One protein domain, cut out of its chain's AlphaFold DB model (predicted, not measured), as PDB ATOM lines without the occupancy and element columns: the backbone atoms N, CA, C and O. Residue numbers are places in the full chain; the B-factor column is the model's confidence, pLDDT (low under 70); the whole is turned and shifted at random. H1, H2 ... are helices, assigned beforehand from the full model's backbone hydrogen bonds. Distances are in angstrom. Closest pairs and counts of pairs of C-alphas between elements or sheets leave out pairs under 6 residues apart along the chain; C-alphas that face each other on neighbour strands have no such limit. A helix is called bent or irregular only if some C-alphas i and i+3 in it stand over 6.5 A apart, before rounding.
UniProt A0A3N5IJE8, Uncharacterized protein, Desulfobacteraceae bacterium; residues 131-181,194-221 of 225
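Overview. This is residues 131 to 181 and 194 to 221 of the 225 residues of an uncharacterized protein of Desulfobacteraceae bacterium (UniProt A0A3N5IJE8). One long straight helix, H4, runs through the middle of a small helical body, with H1 crossing it on one side and the kinked H2 crossing it on the other. The shorter H3 lies beyond H4 on the same side as H2, near H2 and H4 but only loosely joined to them. The printed part has 79 residues with four named helices, H1, H2, H3 and H4 in that order along the chain, and no named strand; the class is all helix. The whole is compact, with a radius of gyration of the C-alphas of 12.1 A and spans of 36 by 25 by 25 A.

Arrangement. H1, residues 131 to 140, touches H4, residues 202 to 220, at a steep tilt of 45 degrees, the same way; their closest C-alphas, those of Tyr 137 and Gly 209, are 4.1 A apart. H2, residues 145 to 162, is close to H1 but not clearly touching, with the C-alphas of Ala 140 and Leu 148 closest at 7.5 A. H2 has a kink of 75 degrees near residue 152 and is irregular, with C-alphas 151 and 154 8.0 A apart. H2 touches H4 about perpendicular, at 76 degrees, and H4 touches H2 with residues 211 to 217 alone; the closest C-alphas, those of Phe 156 and Met 211, are 5.9 A apart. H3, residues 169 to 178, is close to H2 but not clearly touching, at a shallow tilt of 12 degrees, opposite ways, with the C-alphas of Tyr 155 and Leu 175 closest at 6.5 A. H3 is also close to H4 but not clearly touching, at a steep tilt of 69 degrees, only just short of about perpendicular; the closest C-alphas are those of Val 172 and Gln 204, 7.9 A apart. H1 and H3 are apart. In H1, H3 and H4 every O i to N i+4 pair is within hydrogen-bond range, and in H2 12 of 14 are.

Along the chain. H1 begins at C-alpha 131 at (91.968, -11.729, -123.305) and is 14.3 A long from first to last C-alpha. H2 measures 22.4 A and H3 14.5 A. H4, the longest helix with 19 residues, measures 27.8 A, from C-alpha 202 at (87.581, -9.182, -114.991) to C-alpha 220 at (113.944, -1.619, -119.573).

Size, cuts and confidence. The two C-alphas farthest apart, those of Lys 194 and Glu 221, are 36.9 A apart. Residues 182 to 193 are not printed, and C-alphas 181 and 194 stand 26.5 A apart across this cut, in the link from H3 to H4. The link from H1 to H2 is tight, and that from H2 to H3 is short. The mean pLDDT of the printed part is 75.9; residue 165 and residues 168 to 181, 194 to 200 and 220 to 221 are under 70.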
ATOM      1  N   LYS A 131      92.125 -12.961-122.497       83.19
ATOM      2  CA  LYS A 131      91.968 -11.729-123.305       83.19
ATOM      3  C   LYS A 131      91.916 -10.461-122.446       83.19
ATOM      4  O   LYS A 131      92.392  -9.404-122.866       83.19
ATOM      5  N   VAL A 132      91.342 -10.564-121.250       80.31
ATOM      6  CA  VAL A 132      91.202  -9.438-120.319       80.31
ATOM      7  C   VAL A 132      92.578  -8.967-119.849       80.31
ATOM      8  O   VAL A 132      92.860  -7.770-119.892       80.31
ATOM      9  N   PHE A 133      93.478  -9.902-119.531       85.75
ATOM     10  CA  PHE A 133      94.859  -9.586-119.173       85.75
ATOM     11  C   PHE A 133      95.570  -8.845-120.310       85.75
ATOM     12  O   PHE A 133      96.140  -7.773-120.103       85.75
ATOM     13  N   LYS A 134      95.470  -9.375-121.538       85.75
ATOM     14  CA  LYS A 134      96.071  -8.760-122.734       85.75
ATOM     15  C   LYS A 134      95.567  -7.335-122.959       85.75
ATOM     16  O   LYS A 134      96.363  -6.450-123.256       85.75
ATOM     17  N   THR A 135      94.275  -7.094-122.739       84.75
ATOM     18  CA  THR A 135      93.662  -5.761-122.868       84.75
ATOM     19  C   THR A 135      94.284  -4.758-121.897       84.75
ATOM     20  O   THR A 135      94.656  -3.656-122.302       84.75
ATOM     21  N   GLY A 136      94.438  -5.143-120.626       85.62
ATOM     22  CA  GLY A 136      95.054  -4.294-119.603       85.62
ATOM     23  C   GLY A 136      96.522  -4.013-119.905       85.62
ATOM     24  O   GLY A 136      96.955  -2.859-119.881       85.62
ATOM     25  N   TYR A 137      97.262  -5.055-120.286       88.31
ATOM     26  CA  TYR A 137      98.666  -4.959-120.675       88.31
ATOM     27  C   TYR A 137      98.873  -4.018-121.876       88.31
ATOM     28  O   TYR A 137      99.688  -3.093-121.822       88.31
ATOM     29  N   GLU A 138      98.107  -4.192-122.955       89.12
ATOM     30  CA  GLU A 138      98.208  -3.355-124.155       89.12
ATOM     31  C   GLU A 138      97.765  -1.911-123.917       89.12
ATOM     32  O   GLU A 138      98.330  -0.985-124.505       89.12
ATOM     33  N   TRP A 139      96.758  -1.697-123.069       89.69
ATOM     34  CA  TRP A 139      96.323  -0.356-122.692       89.69
ATOM     35  C   TRP A 139      97.396   0.377-121.889       89.69
ATOM     36  O   TRP A 139      97.692   1.533-122.202       89.69
ATOM     37  N   ALA A 140      98.014  -0.291-120.910       89.25
ATOM     38  CA  ALA A 140      99.059   0.291-120.071       89.25
ATOM     39  C   ALA A 140     100.272   0.723-120.900       89.25
ATOM     40  O   ALA A 140     100.806   1.809-120.697       89.25
ATOM     41  N   ARG A 141     100.642  -0.065-121.916       89.56
ATOM     42  CA  ARG A 141     101.728   0.276-122.849       89.56
ATOM     43  C   ARG A 141     101.480   1.527-123.697       89.56
ATOM     44  O   ARG A 141     102.421   2.015-124.317       89.56
ATOM     45  N   LYS A 142     100.243   2.027-123.757       88.38
ATOM     46  CA  LYS A 142      99.880   3.277-124.447       88.38
ATOM     47  C   LYS A 142      99.867   4.488-123.507       88.38
ATOM     48  O   LYS A 142      99.679   5.603-123.986       88.38
ATOM     49  N   GLN A 143     100.026   4.283-122.199       87.69
ATOM     50  CA  GLN A 143     100.030   5.353-121.200       87.69
ATOM     51  C   GLN A 143     101.442   5.893-120.958       87.69
ATOM     52  O   GLN A 143     102.434   5.219-121.235       87.69
ATOM     53  N   SER A 144     101.534   7.112-120.416       86.56
ATOM     54  CA  SER A 144     102.810   7.650-119.940       86.56
ATOM     55  C   SER A 144     103.224   7.000-118.621       86.56
ATOM     56  O   SER A 144     102.391   6.587-117.813       86.56
ATOM     57  N   GLU A 145     104.528   6.944-118.373       85.19
ATOM     58  CA  GLU A 145     105.059   6.376-117.138       85.19
ATOM     59  C   GLU A 145     104.626   7.161-115.893       85.19
ATOM     60  O   GLU A 145     104.230   6.554-114.900       85.19
ATOM     61  N   ASP A 146     104.619   8.497-115.964       84.75
ATOM     62  CA  ASP A 146     104.146   9.361-114.875       84.75
ATOM     63  C   ASP A 146     102.693   9.055-114.504       84.75
ATOM     64  O   ASP A 146     102.351   8.985-113.324       84.75
ATOM     65  N   TYR A 147     101.844   8.804-115.507       85.25
ATOM     66  CA  TYR A 147     100.457   8.410-115.288       85.25
ATOM     67  C   TYR A 147     100.379   7.055-114.577       85.25
ATOM     68  O   TYR A 147      99.674   6.907-113.579       85.25
ATOM     69  N   LEU A 148     101.139   6.065-115.049       85.69
ATOM     70  CA  LEU A 148     101.148   4.732-114.448       85.69
ATOM     71  C   LEU A 148     101.669   4.757-113.003       85.69
ATOM     72  O   LEU A 148     101.070   4.136-112.127       85.69
ATOM     73  N   LYS A 149     102.740   5.508-112.725       81.94
ATOM     74  CA  LYS A 149     103.290   5.677-111.373       81.94
ATOM     75  C   LYS A 149     102.297   6.375-110.444       81.94
ATOM     76  O   LYS A 149     102.081   5.893-109.334       81.94
ATOM     77  N   LEU A 150     101.672   7.460-110.906       81.06
ATOM     78  CA  LEU A 150     100.709   8.234-110.121       81.06
ATOM     79  C   LEU A 150      99.485   7.403-109.720       81.06
ATOM     80  O   LEU A 150      99.022   7.507-108.588       81.06
ATOM     81  N   HIS A 151      98.969   6.579-110.635       79.62
ATOM     82  CA  HIS A 151      97.697   5.882-110.430       79.62
ATOM     83  C   HIS A 151      97.836   4.437-109.949       79.62
ATOM     84  O   HIS A 151      96.912   3.919-109.327       79.62
ATOM     85  N   PHE A 152      98.973   3.785-110.203       82.44
ATOM     86  CA  PHE A 152      99.160   2.367-109.895       82.44
ATOM     87  C   PHE A 152     100.396   2.065-109.042       82.44
ATOM     88  O   PHE A 152     100.619   0.902-108.726       82.44
ATOM     89  N   GLY A 153     101.188   3.062-108.630       79.56
ATOM     90  CA  GLY A 153     102.433   2.836-107.882       79.56
ATOM     91  C   GLY A 153     102.252   2.012-106.601       79.56
ATOM     92  O   GLY A 153     102.943   1.015-106.416       79.56
ATOM     93  N   LEU A 154     101.274   2.370-105.763       74.62
ATOM     94  CA  LEU A 154     100.988   1.640-104.518       74.62
ATOM     95  C   LEU A 154     100.483   0.216-104.778       74.62
ATOM     96  O   LEU A 154     100.923  -0.725-104.122       74.62
ATOM     97  N   TYR A 155      99.594   0.048-105.766       77.25
ATOM     98  CA  TYR A 155      99.118  -1.277-106.167       77.25
ATOM     99  C   TYR A 155     100.283  -2.139-106.662       77.25
ATOM    100  O   TYR A 155     100.391  -3.304-106.293       77.25
ATOM    101  N   PHE A 156     101.170  -1.558-107.472       81.38
ATOM    102  CA  PHE A 156     102.307  -2.242-108.073       81.38
ATOM    103  C   PHE A 156     103.253  -2.833-107.028       81.38
ATOM    104  O   PHE A 156     103.678  -3.973-107.192       81.38
ATOM    105  N   ASP A 157     103.574  -2.100-105.962       81.00
ATOM    106  CA  ASP A 157     104.505  -2.585-104.938       81.00
ATOM    107  C   ASP A 157     103.921  -3.784-104.171       81.00
ATOM    108  O   ASP A 157     104.592  -4.804-103.979       81.00
ATOM    109  N   GLU A 158     102.639  -3.715-103.799       78.19
ATOM    110  CA  GLU A 158     101.951  -4.836-103.148       78.19
ATOM    111  C   GLU A 158     101.775  -6.032-104.090       78.19
ATOM    112  O   GLU A 158     101.967  -7.187-103.689       78.19
ATOM    113  N   TRP A 159     101.450  -5.757-105.353       83.81
ATOM    114  CA  TRP A 159     101.342  -6.749-106.415       83.81
ATOM    115  C   TRP A 159     102.653  -7.464-106.660       83.81
ATOM    116  O   TRP A 159     102.685  -8.692-106.724       83.81
ATOM    117  N   ASN A 160     103.749  -6.721-106.718       82.31
ATOM    118  CA  ASN A 160     105.051  -7.303-106.951       82.31
ATOM    119  C   ASN A 160     105.433  -8.275-105.826       82.31
ATOM    120  O   ASN A 160     105.953  -9.352-106.105       82.31
ATOM    121  N   ALA A 161     105.118  -7.936-104.573       79.62
ATOM    122  CA  ALA A 161     105.428  -8.779-103.423       79.62
ATOM    123  C   ALA A 161     104.521 -10.019-103.311       79.62
ATOM    124  O   ALA A 161     104.999 -11.121-103.033       79.62
ATOM    125  N   LYS A 162     103.204  -9.851-103.484       77.00
ATOM    126  CA  LYS A 162     102.204 -10.883-103.146       77.00
ATOM    127  C   LYS A 162     101.537 -11.517-104.365       77.00
ATOM    128  O   LYS A 162     101.207 -12.695-104.313       77.00
ATOM    129  N   GLY A 163     101.364 -10.746-105.435       75.31
ATOM    130  CA  GLY A 163     100.544 -11.052-106.608       75.31
ATOM    131  C   GLY A 163      99.077 -11.345-106.299       75.31
ATOM    132  O   GLY A 163      98.676 -11.423-105.135       75.31
ATOM    133  N   LEU A 164      98.273 -11.523-107.352       71.56
ATOM    134  CA  LEU A 164      96.822 -11.667-107.218       71.56
ATOM    135  C   LEU A 164      96.405 -12.813-106.300       71.56
ATOM    136  O   LEU A 164      95.537 -12.645-105.452       71.56
ATOM    137  N   ALA A 165      97.054 -13.969-106.456       66.94
ATOM    138  CA  ALA A 165      96.691 -15.196-105.755       66.94
ATOM    139  C   ALA A 165      96.837 -15.090-104.226       66.94
ATOM    140  O   ALA A 165      96.233 -15.873-103.496       66.94
ATOM    141  N   ARG A 166      97.636 -14.135-103.726       71.75
ATOM    142  CA  ARG A 166      97.872 -13.929-102.287       71.75
ATOM    143  C   ARG A 166      97.345 -12.590-101.769       71.75
ATOM    144  O   ARG A 166      97.605 -12.261-100.608       71.75
ATOM    145  N   MET A 167      96.650 -11.801-102.590       70.88
ATOM    146  CA  MET A 167      96.034 -10.558-102.128       70.88
ATOM    147  C   MET A 167      94.667 -10.821-101.487       70.88
ATOM    148  O   MET A 167      93.810 -11.430-102.122       70.88
ATOM    149  N   PRO A 168      94.433 -10.331-100.256       67.88
ATOM    150  CA  PRO A 168      93.110 -10.349 -99.645       67.88
ATOM    151  C   PRO A 168      92.083  -9.564-100.474       67.88
ATOM    152  O   PRO A 168      92.401  -8.502-101.012       67.88
ATOM    153  N   GLU A 169      90.850 -10.062-100.557       66.12
ATOM    154  CA  GLU A 169      89.778  -9.464-101.366       66.12
ATOM    155  C   GLU A 169      89.432  -8.032-100.926       66.12
ATOM    156  O   GLU A 169      89.337  -7.136-101.764       66.12
ATOM    157  N   ASP A 170      89.378  -7.784 -99.614       67.12
ATOM    158  CA  ASP A 170      89.170  -6.463 -99.004       67.12
ATOM    159  C   ASP A 170      90.276  -5.468 -99.384       67.12
ATOM    160  O   ASP A 170      90.028  -4.281 -99.603       67.12
ATOM    161  N   ARG A 171      91.516  -5.952 -99.509       65.06
ATOM    162  CA  ARG A 171      92.654  -5.138 -99.947       65.06
ATOM    163  C   ARG A 171      92.604  -4.847-101.433       65.06
ATOM    164  O   ARG A 171      92.898  -3.720-101.824       65.06
ATOM    165  N   VAL A 172      92.188  -5.809-102.252       63.38
ATOM    166  CA  VAL A 172      91.960  -5.567-103.680       63.38
ATOM    167  C   VAL A 172      90.857  -4.527-103.874       63.38
ATOM    168  O   VAL A 172      91.019  -3.609-104.674       63.38
ATOM    169  N   GLU A 173      89.768  -4.619-103.113       65.44
ATOM    170  CA  GLU A 173      88.659  -3.664-103.158       65.44
ATOM    171  C   GLU A 173      89.068  -2.267-102.666       65.44
ATOM    172  O   GLU A 173      88.787  -1.259-103.322       65.44
ATOM    173  N   MET A 174      89.835  -2.193-101.576       64.00
ATOM    174  CA  MET A 174      90.422  -0.944-101.098       64.00
ATOM    175  C   MET A 174      91.313  -0.313-102.171       64.00
ATOM    176  O   MET A 174      91.145   0.864-102.484       64.00
ATOM    177  N   LEU A 175      92.237  -1.064-102.773       57.50
ATOM    178  CA  LEU A 175      93.129  -0.516-103.793       57.50
ATOM    179  C   LEU A 175      92.367  -0.097-105.061       57.50
ATOM    180  O   LEU A 175      92.692   0.937-105.639       57.50
ATOM    181  N   ARG A 176      91.299  -0.811-105.445       60.81
ATOM    182  CA  ARG A 176      90.384  -0.377-106.518       60.81
ATOM    183  C   ARG A 176      89.748   0.971-106.232       60.81
ATOM    184  O   ARG A 176      89.684   1.795-107.132       60.81
ATOM    185  N   SER A 177      89.303   1.211-104.999       61.69
ATOM    186  CA  SER A 177      88.699   2.500-104.636       61.69
ATOM    187  C   SER A 177      89.680   3.678-104.754       61.69
ATOM    188  O   SER A 177      89.248   4.816-104.934       61.69
ATOM    189  N   HIS A 178      90.991   3.403-104.706       56.09
ATOM    190  CA  HIS A 178      92.056   4.393-104.893       56.09
ATOM    191  C   HIS A 178      92.454   4.590-106.364       56.09
ATOM    192  O   HIS A 178      92.993   5.643-106.708       56.09
ATOM    193  N   VAL A 179      92.162   3.628-107.249       56.06
ATOM    194  CA  VAL A 179      92.218   3.837-108.702       56.06
ATOM    195  C   VAL A 179      91.015   4.716-109.058       56.06
ATOM    196  O   VAL A 179      89.903   4.225-109.214       56.06
ATOM    197  N   SER A 180      91.222   6.040-109.060       45.59
ATOM    198  CA  SER A 180      90.176   7.075-109.107       45.59
ATOM    199  C   SER A 180      88.973   6.731-109.995       45.59
ATOM    200  O   SER A 180      89.124   6.468-111.187       45.59
ATOM    201  N   GLN A 181      87.771   6.863-109.421       45.00
ATOM    202  CA  GLN A 181      86.471   6.641-110.077       45.00
ATOM    203  C   GLN A 181      86.249   7.465-111.368       45.00
ATOM    204  O   GLN A 181      85.363   7.129-112.149       45.00
ATOM    205  N   LYS A 194      83.777 -16.265-119.843       52.50
ATOM    206  CA  LYS A 194      83.818 -17.717-120.081       52.50
ATOM    207  C   LYS A 194      85.202 -18.371-119.977       52.50
ATOM    208  O   LYS A 194      85.260 -19.594-120.011       52.50
ATOM    209  N   GLU A 195      86.285 -17.606-119.859       60.12
ATOM    210  CA  GLU A 195      87.660 -18.137-119.811       60.12
ATOM    211  C   GLU A 195      88.430 -17.753-118.535       60.12
ATOM    212  O   GLU A 195      89.629 -18.017-118.444       60.12
ATOM    213  N   LEU A 196      87.782 -17.123-117.549       65.62
ATOM    214  CA  LEU A 196      88.440 -16.776-116.287       65.62
ATOM    215  C   LEU A 196      88.288 -17.902-115.253       65.62
ATOM    216  O   LEU A 196      87.226 -18.525-115.190       65.62
ATOM    217  N   PRO A 197      89.313 -18.158-114.416       65.56
ATOM    218  CA  PRO A 197      89.158 -19.030-113.258       65.56
ATOM    219  C   PRO A 197      88.008 -18.564-112.352       65.56
ATOM    220  O   PRO A 197      87.765 -17.361-112.205       65.56
ATOM    221  N   GLU A 198      87.311 -19.518-111.729       66.69
ATOM    222  CA  GLU A 198      86.191 -19.226-110.831       66.69
ATOM    223  C   GLU A 198      86.605 -18.274-109.697       66.69
ATOM    224  O   GLU A 198      87.662 -18.427-109.085       66.69
ATOM    225  N   GLY A 199      85.754 -17.283-109.411       67.62
ATOM    226  CA  GLY A 199      85.966 -16.317-108.328       67.62
ATOM    227  C   GLY A 199      86.858 -15.121-108.674       67.62
ATOM    228  O   GLY A 199      87.036 -14.255-107.821       67.62
ATOM    229  N   ILE A 200      87.386 -15.016-109.901       69.81
ATOM    230  CA  ILE A 200      88.163 -13.843-110.322       69.81
ATOM    231  C   ILE A 200      87.297 -12.866-111.109       69.81
ATOM    232  O   ILE A 200      86.665 -13.208-112.106       69.81
ATOM    233  N   SER A 201      87.339 -11.600-110.708       76.38
ATOM    234  CA  SER A 201      86.702 -10.532-111.479       76.38
ATOM    235  C   SER A 201      87.531 -10.119-112.714       76.38
ATOM    236  O   SER A 201      88.763 -10.042-112.640       76.38
ATOM    237  N   PRO A 202      86.885  -9.732-113.827       74.31
ATOM    238  CA  PRO A 202      87.581  -9.182-114.991       74.31
ATOM    239  C   PRO A 202      88.477  -7.979-114.655       74.31
ATOM    240  O   PRO A 202      89.584  -7.873-115.173       74.31
ATOM    241  N   ASP A 203      88.056  -7.112-113.733       74.38
ATOM    242  CA  ASP A 203      88.834  -5.930-113.345       74.38
ATOM    243  C   ASP A 203      90.154  -6.291-112.649       74.38
ATOM    244  O   ASP A 203      91.163  -5.628-112.873       74.38
ATOM    245  N   GLN A 204      90.189  -7.358-111.838       75.25
ATOM    246  CA  GLN A 204      91.448  -7.863-111.263       75.25
ATOM    247  C   GLN A 204      92.407  -8.299-112.364       75.25
ATOM    248  O   GLN A 204      93.556  -7.878-112.386       75.25
ATOM    249  N   VAL A 205      91.916  -9.096-113.308       78.69
ATOM    250  CA  VAL A 205      92.712  -9.613-114.425       78.69
ATOM    251  C   VAL A 205      93.213  -8.486-115.331       78.69
ATOM    252  O   VAL A 205      94.331  -8.531-115.844       78.69
ATOM    253  N   LEU A 206      92.405  -7.441-115.502       81.25
ATOM    254  CA  LEU A 206      92.790  -6.240-116.228       81.25
ATOM    255  C   LEU A 206      93.940  -5.513-115.520       81.25
ATOM    256  O   LEU A 206      94.928  -5.155-116.162       81.25
ATOM    257  N   ILE A 207      93.836  -5.329-114.199       80.44
ATOM    258  CA  ILE A 207      94.874  -4.689-113.383       80.44
ATOM    259  C   ILE A 207      96.165  -5.519-113.377       80.44
ATOM    260  O   ILE A 207      97.242  -4.943-113.511       80.44
ATOM    261  N   GLU A 208      96.082  -6.851-113.321       83.25
ATOM    262  CA  GLU A 208      97.240  -7.747-113.474       83.25
ATOM    263  C   GLU A 208      98.006  -7.479-114.776       83.25
ATOM    264  O   GLU A 208      99.233  -7.358-114.773       83.25
ATOM    265  N   GLY A 209      97.279  -7.321-115.887       85.50
ATOM    266  CA  GLY A 209      97.864  -6.957-117.177       85.50
ATOM    267  C   GLY A 209      98.584  -5.608-117.131       85.50
ATOM    268  O   GLY A 209      99.706  -5.481-117.628       85.50
ATOM    269  N   ILE A 210      97.973  -4.611-116.483       87.25
ATOM    270  CA  ILE A 210      98.574  -3.284-116.283       87.25
ATOM    271  C   ILE A 210      99.860  -3.398-115.449       87.25
ATOM    272  O   ILE A 210     100.880  -2.821-115.826       87.25
ATOM    273  N   MET A 211      99.855  -4.166-114.353       87.44
ATOM    274  CA  MET A 211     101.027  -4.315-113.481       87.44
ATOM    275  C   MET A 211     102.190  -5.004-114.189       87.44
ATOM    276  O   MET A 211     103.334  -4.554-114.077       87.44
ATOM    277  N   ALA A 212     101.902  -6.038-114.982       86.56
ATOM    278  CA  ALA A 212     102.905  -6.696-115.812       86.56
ATOM    279  C   ALA A 212     103.563  -5.712-116.798       86.56
ATOM    280  O   ALA A 212     104.789  -5.702-116.940       86.56
ATOM    281  N   ALA A 213     102.776  -4.830-117.427       88.25
ATOM    282  CA  ALA A 213     103.301  -3.795-118.317       88.25
ATOM    283  C   ALA A 213     104.160  -2.755-117.573       88.25
ATOM    284  O   ALA A 213     105.228  -2.385-118.060       88.25
ATOM    285  N   ILE A 214     103.746  -2.318-116.378       87.75
ATOM    286  CA  ILE A 214     104.535  -1.393-115.542       87.75
ATOM    287  C   ILE A 214     105.884  -2.018-115.170       87.75
ATOM    288  O   ILE A 214     106.916  -1.345-115.248       87.75
ATOM    289  N   LYS A 215     105.899  -3.306-114.803       86.44
ATOM    290  CA  LYS A 215     107.139  -4.022-114.475       86.44
ATOM    291  C   LYS A 215     108.095  -4.058-115.664       86.44
ATOM    292  O   LYS A 215     109.289  -3.829-115.490       86.44
ATOM    293  N   GLU A 216     107.571  -4.282-116.868       84.00
ATOM    294  CA  GLU A 216     108.356  -4.284-118.107       84.00
ATOM    295  C   GLU A 216     109.008  -2.945-118.404       84.00
ATOM    296  O   GLU A 216     110.183  -2.906-118.766       84.00
ATOM    297  N   ILE A 217     108.259  -1.858-118.223       82.69
ATOM    298  CA  ILE A 217     108.769  -0.499-118.410       82.69
ATOM    299  C   ILE A 217     109.932  -0.256-117.440       82.69
ATOM    300  O   ILE A 217     111.032   0.065-117.885       82.69
ATOM    301  N   LYS A 218     109.738  -0.540-116.143       79.06
ATOM    302  CA  LYS A 218     110.771  -0.367-115.104       79.06
ATOM    303  C   LYS A 218     112.024  -1.227-115.319       79.06
ATOM    304  O   LYS A 218     113.107  -0.836-114.902       79.06
ATOM    305  N   MET A 219     111.903  -2.408-115.932       72.50
ATOM    306  CA  MET A 219     113.054  -3.288-116.207       72.50
ATOM    307  C   MET A 219     113.872  -2.870-117.429       72.50
ATOM    308  O   MET A 219     115.027  -3.278-117.543       72.50
ATOM    309  N   ARG A 220     113.278  -2.110-118.357       68.19
ATOM    310  CA  ARG A 220     113.944  -1.619-119.573       68.19
ATOM    311  C   ARG A 220     114.674  -0.297-119.373       68.19
ATOM    312  O   ARG A 220     115.476   0.068-120.231       68.19
ATOM    313  N   GLU A 221     114.406   0.419-118.285       57.06
ATOM    314  CA  GLU A 221     115.157   1.626-117.966       57.06
ATOM    315  C   GLU A 221     116.621   1.267-117.654       57.06
ATOM    316  O   GLU A 221     116.877   0.469-116.746       57.06
TER     317      GLU A 221